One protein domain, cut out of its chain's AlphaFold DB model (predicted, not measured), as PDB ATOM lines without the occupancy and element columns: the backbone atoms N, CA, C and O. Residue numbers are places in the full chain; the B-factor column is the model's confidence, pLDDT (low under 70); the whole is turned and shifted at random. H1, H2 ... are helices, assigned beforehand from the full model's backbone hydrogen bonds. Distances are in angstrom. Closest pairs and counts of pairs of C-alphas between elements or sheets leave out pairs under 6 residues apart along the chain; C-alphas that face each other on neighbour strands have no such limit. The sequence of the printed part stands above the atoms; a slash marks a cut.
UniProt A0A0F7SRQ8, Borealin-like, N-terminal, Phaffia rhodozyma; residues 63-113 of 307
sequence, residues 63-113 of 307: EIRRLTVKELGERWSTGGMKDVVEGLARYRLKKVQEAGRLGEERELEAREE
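This is residues 63 to 113 of the 307 residues of the protein "Borealin-like, N-terminal" of Phaffia rhodozyma (UniProt A0A0F7SRQ8). One long helix, H2, makes the length of a rod, and the short helix H1 sits across its first end, making a corner as an L; residues 90 to 113 of H2 stick out free as a long arm. The printed part has 51 residues, with two named helices, H1 then H2, and no named strand: all helix. It is extended, with a radius of gyration of the C-alphas of 16.1 A, and spans 49 by 17 by 16 A.

H2, residues 81 to 113, touches H1, residues 69 to 76, with residues 83 to 87 alone. Their closest C-alphas, of Arg 75 and Val 84, are 6.0 A apart. Their lines are about perpendicular, at 80 degrees. In H1 and H2 every O i to N i+4 pair is within hydrogen-bond range.

H2 runs 48.2 A from C-alpha 81 at (-8.417, 5.515, 113.734) to C-alpha 113 at (-35.559, 3.374, 74.010). H1 begins at C-alpha 69 at (-21.207, 7.682, 117.083) and measures 10.0 A from first to last C-alpha.

The two C-alphas farthest apart, of Gly 80 and Glu 113, are 49.7 A apart. The printed part has no cut, and the link from H1 to H2 is tight, with 4 residues. The mean pLDDT of the printed part is 88.8; residue 113 is under 70.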
ATOM      1  N   GLU A  63     -13.493  13.729 107.863       91.81
ATOM      2  CA  GLU A  63     -14.017  12.398 107.550       91.81
ATOM      3  C   GLU A  63     -14.756  11.750 108.721       91.81
ATOM      4  O   GLU A  63     -15.896  11.324 108.562       91.81
ATOM      5  N   ILE A  64     -14.094  11.681 109.878       94.19
ATOM      6  CA  ILE A  64     -14.562  10.987 111.079       94.19
ATOM      7  C   ILE A  64     -15.536  11.869 111.855       94.19
ATOM      8  O   ILE A  64     -16.557  11.374 112.319       94.19
ATOM      9  N   ARG A  65     -15.288  13.185 111.922       94.69
ATOM     10  CA  ARG A  65     -16.174  14.147 112.603       94.69
ATOM     11  C   ARG A  65     -17.592  14.206 112.006       94.69
ATOM     12  O   ARG A  65     -18.503  14.709 112.650       94.69
ATOM     13  N   ARG A  66     -17.777  13.725 110.771       94.19
ATOM     14  CA  ARG A  66     -19.077  13.645 110.080       94.19
ATOM     15  C   ARG A  66     -19.823  12.323 110.290       94.19
ATOM     16  O   ARG A  66     -20.952  12.216 109.821       94.19
ATOM     17  N   LEU A  67     -19.208  11.322 110.920       94.38
ATOM     18  CA  LEU A  67     -19.858  10.043 111.215       94.38
ATOM     19  C   LEU A  67     -20.692  10.155 112.491       94.38
ATOM     20  O   LEU A  67     -20.314  10.848 113.436       94.38
ATOM     21  N   THR A  68     -21.807   9.430 112.545       95.94
ATOM     22  CA  THR A  68     -22.536   9.243 113.803       95.94
ATOM     23  C   THR A  68     -21.724   8.360 114.758       95.94
ATOM     24  O   THR A  68     -20.956   7.505 114.320       95.94
ATOM     25  N   VAL A  69     -21.907   8.514 116.077       93.56
ATOM     26  CA  VAL A  69     -21.207   7.682 117.083       93.56
ATOM     27  C   VAL A  69     -21.480   6.185 116.865       93.56
ATOM     28  O   VAL A  69     -20.593   5.358 117.069       93.56
ATOM     29  N   LYS A  70     -22.675   5.839 116.363       93.69
ATOM     30  CA  LYS A  70     -23.046   4.475 115.971       93.69
ATOM     31  C   LYS A  70     -22.213   3.963 114.788       93.69
ATOM     32  O   LYS A  70     -21.560   2.933 114.915       93.69
ATOM     33  N   GLU A  71     -22.183   4.695 113.670       91.62
ATOM     34  CA  GLU A  71     -21.351   4.341 112.505       91.62
ATOM     35  C   GLU A  71     -19.862   4.283 112.848       91.62
ATOM     36  O   GLU A  71     -19.123   3.472 112.285       91.62
ATOM     37  N   LEU A  72     -19.413   5.150 113.760       93.44
ATOM     38  CA  LEU A  72     -18.050   5.138 114.259       93.44
ATOM     39  C   LEU A  72     -17.783   3.845 115.033       93.44
ATOM     40  O   LEU A  72     -16.832   3.155 114.692       93.44
ATOM     41  N   GLY A  73     -18.632   3.470 115.994       92.25
ATOM     42  CA  GLY A  73     -18.498   2.222 116.756       92.25
ATOM     43  C   GLY A  73     -18.494   0.967 115.875       92.25
ATOM     44  O   GLY A  73     -17.624   0.109 116.025       92.25
ATOM     45  N   GLU A  74     -19.400   0.895 114.894       90.31
ATOM     46  CA  GLU A  74     -19.464  -0.208 113.921       90.31
ATOM     47  C   GLU A  74     -18.162  -0.348 113.112       90.31
ATOM     48  O   GLU A  74     -17.681  -1.462 112.904       90.31
ATOM     49  N   ARG A  75     -17.548   0.770 112.698       89.19
ATOM     50  CA  ARG A  75     -16.303   0.786 111.901       89.19
ATOM     51  C   ARG A  75     -15.027   0.677 112.741       89.19
ATOM     52  O   ARG A  75     -14.018   0.204 112.234       89.19
ATOM     53  N   TRP A  76     -15.057   1.132 113.990       88.12
ATOM     54  CA  TRP A  76     -13.913   1.143 114.912       88.12
ATOM     55  C   TRP A  76     -13.686  -0.219 115.575       88.12
ATOM     56  O   TRP A  76     -12.574  -0.529 115.991       88.12
ATOM     57  N   SER A  77     -14.713  -1.071 115.635       80.31
ATOM     58  CA  SER A  77     -14.616  -2.427 116.198       80.31
ATOM     59  C   SER A  77     -13.511  -3.301 115.572       80.31
ATOM     60  O   SER A  77     -13.025  -4.228 116.219       80.31
ATOM     61  N   THR A  78     -13.087  -2.998 114.342       79.38
ATOM     62  CA  THR A  78     -12.071  -3.741 113.580       79.38
ATOM     63  C   THR A  78     -10.664  -3.137 113.589       79.38
ATOM     64  O   THR A  78      -9.765  -3.764 113.029       79.38
ATOM     65  N   GLY A  79     -10.428  -1.960 114.182       86.38
ATOM     66  CA  GLY A  79      -9.112  -1.322 114.091       86.38
ATOM     67  C   GLY A  79      -8.978   0.052 114.747       86.38
ATOM     68  O   GLY A  79      -9.873   0.556 115.418       86.38
ATOM     69  N   GLY A  80      -7.813   0.667 114.562       90.88
ATOM     70  CA  GLY A  80      -7.537   2.018 115.036       90.88
ATOM     71  C   GLY A  80      -8.108   3.098 114.115       90.88
ATOM     72  O   GLY A  80      -8.655   2.838 113.043       90.88
ATOM     73  N   MET A  81      -7.896   4.364 114.486       87.19
ATOM     74  CA  MET A  81      -8.417   5.515 113.734       87.19
ATOM     75  C   MET A  81      -8.021   5.523 112.245       87.19
ATOM     76  O   MET A  81      -8.789   5.985 111.404       87.19
ATOM     77  N   LYS A  82      -6.833   4.997 111.911       90.12
ATOM     78  CA  LYS A  82      -6.344   4.881 110.528       90.12
ATOM     79  C   LYS A  82      -7.217   3.950 109.686       90.12
ATOM     80  O   LYS A  82      -7.545   4.302 108.556       90.12
ATOM     81  N   ASP A  83      -7.636   2.828 110.258       90.81
ATOM     82  CA  ASP A  83      -8.435   1.807 109.580       90.81
ATOM     83  C   ASP A  83      -9.849   2.334 109.291       90.81
ATOM     84  O   ASP A  83     -10.416   2.074 108.229       90.81
ATOM     85  N   VAL A  84     -10.379   3.191 110.173       91.75
ATOM     86  CA  VAL A  84     -11.636   3.925 109.946       91.75
ATOM     87  C   VAL A  84     -11.502   4.953 108.816       91.75
ATOM     88  O   VAL A  84     -12.386   5.021 107.958       91.75
ATOM     89  N   VAL A  85     -10.407   5.729 108.758       91.19
ATOM     90  CA  VAL A  85     -10.154   6.663 107.638       91.19
ATOM     91  C   VAL A  85     -10.027   5.902 106.317       91.19
ATOM     92  O   VAL A  85     -10.658   6.282 105.329       91.19
ATOM     93  N   GLU A  86      -9.255   4.814 106.285       92.62
ATOM     94  CA  GLU A  86      -9.069   4.019 105.071       92.62
ATOM     95  C   GLU A  86     -10.371   3.324 104.645       92.62
ATOM     96  O   GLU A  86     -10.760   3.386 103.476       92.62
ATOM     97  N   GLY A  87     -11.109   2.738 105.590       90.00
ATOM     98  CA  GLY A  87     -12.429   2.160 105.356       90.00
ATOM     99  C   GLY A  87     -13.427   3.180 104.802       90.00
ATOM    100  O   GLY A  87     -14.213   2.854 103.908       90.00
ATOM    101  N   LEU A  88     -13.371   4.440 105.254       91.06
ATOM    102  CA  LEU A  88     -14.199   5.513 104.702       91.06
ATOM    103  C   LEU A  88     -13.747   5.941 103.297       91.06
ATOM    104  O   LEU A  88     -14.598   6.183 102.441       91.06
ATOM    105  N   ALA A  89     -12.441   5.995 103.025       91.69
ATOM    106  CA  ALA A  89     -11.910   6.276 101.691       91.69
ATOM    107  C   ALA A  89     -12.325   5.191 100.679       91.69
ATOM    108  O   ALA A  89     -12.859   5.511  99.613       91.69
ATOM    109  N   ARG A  90     -12.187   3.909 101.050       92.94
ATOM    110  CA  ARG A  90     -12.660   2.754 100.268       92.94
ATOM    111  C   ARG A  90     -14.179   2.811 100.041       92.94
ATOM    112  O   ARG A  90     -14.636   2.610  98.919       92.94
ATOM    113  N   TYR A  91     -14.961   3.152 101.071       90.38
ATOM    114  CA  TYR A  91     -16.418   3.319 100.966       90.38
ATOM    115  C   TYR A  91     -16.822   4.459 100.016       90.38
ATOM    116  O   TYR A  91     -17.709   4.277  99.182       90.38
ATOM    117  N   ARG A  92     -16.146   5.616 100.083       91.62
ATOM    118  CA  ARG A  92     -16.365   6.737  99.150       91.62
ATOM    119  C   ARG A  92     -16.053   6.336  97.707       91.62
ATOM    120  O   ARG A  92     -16.865   6.614  96.829       91.62
ATOM    121  N   LEU A  93     -14.929   5.655  97.467       93.75
ATOM    122  CA  LEU A  93     -14.554   5.182  96.130       93.75
ATOM    123  C   LEU A  93     -15.585   4.192  95.571       93.75
ATOM    124  O   LEU A  93     -16.041   4.364  94.443       93.75
ATOM    125  N   LYS A  94     -16.012   3.212  96.381       94.56
ATOM    126  CA  LYS A  94     -17.052   2.244  96.002       94.56
ATOM    127  C   LYS A  94     -18.373   2.939  95.648       94.56
ATOM    128  O   LYS A  94     -18.932   2.663  94.592       94.56
ATOM    129  N   LYS A  95     -18.820   3.908  96.457       92.44
ATOM    130  CA  LYS A  95     -20.043   4.685  96.190       92.44
ATOM    131  C   LYS A  95     -19.968   5.486  94.882       92.44
ATOM    132  O   LYS A  95     -20.967   5.584  94.175       92.44
ATOM    133  N   VAL A  96     -18.805   6.049  94.542       93.50
ATOM    134  CA  VAL A  96     -18.596   6.750  93.259       93.50
ATOM    135  C   VAL A  96     -18.616   5.772  92.081       93.50
ATOM    136  O   VAL A  96     -19.234   6.072  91.064       93.50
ATOM    137  N   GLN A  97     -18.006   4.590  92.220       94.38
ATOM    138  CA  GLN A  97     -18.052   3.543  91.191       94.38
ATOM    139  C   GLN A  97     -19.483   3.034  90.951       94.38
ATOM    140  O   GLN A  97     -19.903   2.920  89.803       94.38
ATOM    141  N   GLU A  98     -20.253   2.779  92.011       93.50
ATOM    142  CA  GLU A  98     -21.657   2.348  91.914       93.50
ATOM    143  C   GLU A  98     -22.545   3.424  91.267       93.50
ATOM    144  O   GLU A  98     -23.320   3.113  90.365       93.50
ATOM    145  N   ALA A  99     -22.378   4.696  91.648       91.00
ATOM    146  CA  ALA A  99     -23.095   5.809  91.025       91.00
ATOM    147  C   ALA A  99     -22.736   5.993  89.538       91.00
ATOM    148  O   ALA A  99     -23.613   6.304  88.733       91.00
ATOM    149  N   GLY A 100     -21.469   5.773  89.164       90.62
ATOM    150  CA  GLY A 100     -21.024   5.793  87.770       90.62
ATOM    151  C   GLY A 100     -21.682   4.696  86.932       90.62
ATOM    152  O   GLY A 100     -22.232   4.989  85.875       90.62
ATOM    153  N   ARG A 101     -21.713   3.455  87.442       89.62
ATOM    154  CA  ARG A 101     -22.357   2.320  86.758       89.62
ATOM    155  C   ARG A 101     -23.861   2.521  86.571       89.62
ATOM    156  O   ARG A 101     -24.365   2.232  85.494       89.62
ATOM    157  N   LEU A 102     -24.556   3.062  87.574       84.69
ATOM    158  CA  LEU A 102     -25.985   3.384  87.466       84.69
ATOM    159  C   LEU A 102     -26.252   4.499  86.431       84.69
ATOM    160  O   LEU A 102     -27.289   4.510  85.772       84.69
ATOM    161  N   GLY A 103     -25.322   5.450  86.289       84.38
ATOM    162  CA  GLY A 103     -25.382   6.484  85.255       84.38
ATOM    163  C   GLY A 103     -25.209   5.914  83.845       84.38
ATOM    164  O   GLY A 103     -25.995   6.241  82.960       84.38
ATOM    165  N   GLU A 104     -24.226   5.031  83.661       82.94
ATOM    166  CA  GLU A 104     -23.946   4.343  82.393       82.94
ATOM    167  C   GLU A 104     -25.101   3.418  81.972       82.94
ATOM    168  O   GLU A 104     -25.551   3.474  80.830       82.94
ATOM    169  N   GLU A 105     -25.652   2.632  82.903       83.19
ATOM    170  CA  GLU A 105     -26.826   1.775  82.674       83.19
ATOM    171  C   GLU A 105     -28.035   2.593  82.185       83.19
ATOM    172  O   GLU A 105     -28.669   2.242  81.190       83.19
ATOM    173  N   ARG A 106     -28.285   3.752  82.808       81.38
ATOM    174  CA  ARG A 106     -29.363   4.669  82.414       81.38
ATOM    175  C   ARG A 106     -29.119   5.360  81.066       81.38
ATOM    176  O   ARG A 106     -30.078   5.661  80.356       81.38
ATOM    177  N   GLU A 107     -27.866   5.635  80.699       82.62
ATOM    178  CA  GLU A 107     -27.527   6.178  79.375       82.62
ATOM    179  C   GLU A 107     -27.742   5.131  78.269       82.62
ATOM    180  O   GLU A 107     -28.270   5.456  77.202       82.62
ATOM    181  N   LEU A 108     -27.398   3.867  78.536       80.19
ATOM    182  CA  LEU A 108     -27.641   2.754  77.619       80.19
ATOM    183  C   LEU A 108     -29.144   2.496  77.424       80.19
ATOM    184  O   LEU A 108     -29.592   2.420  76.280       80.19
ATOM    185  N   GLU A 109     -29.933   2.469  78.502       84.44
ATOM    186  CA  GLU A 109     -31.397   2.329  78.435       84.44
ATOM    187  C   GLU A 109     -32.038   3.462  77.607       84.44
ATOM    188  O   GLU A 109     -32.803   3.209  76.672       84.44
ATOM    189  N   ALA A 110     -31.639   4.718  77.850       82.25
ATOM    190  CA  ALA A 110     -32.110   5.869  77.075       82.25
ATOM    191  C   ALA A 110     -31.727   5.795  75.581       82.25
ATOM    192  O   ALA A 110     -32.454   6.302  74.718       82.25
ATOM    193  N   ARG A 111     -30.596   5.155  75.252       75.31
ATOM    194  CA  ARG A 111     -30.144   4.947  73.870       75.31
ATOM    195  C   ARG A 111     -30.923   3.841  73.157       75.31
ATOM    196  O   ARG A 111     -31.193   3.988  71.963       75.31
ATOM    197  N   GLU A 112     -31.302   2.773  73.856       78.12
ATOM    198  CA  GLU A 112     -32.145   1.712  73.293       78.12
ATOM    199  C   GLU A 112     -33.600   2.174  73.111       78.12
ATOM    200  O   GLU A 112     -34.170   1.992  72.030       78.12
ATOM    201  N   GLU A 113     -34.184   2.862  74.099       69.81
ATOM    202  CA  GLU A 113     -35.559   3.374  74.010       69.81
ATOM    203  C   GLU A 113     -35.689   4.524  72.985       69.81
ATOM    204  O   GLU A 113     -36.654   4.596  72.216       69.81
TER     205      GLU A 113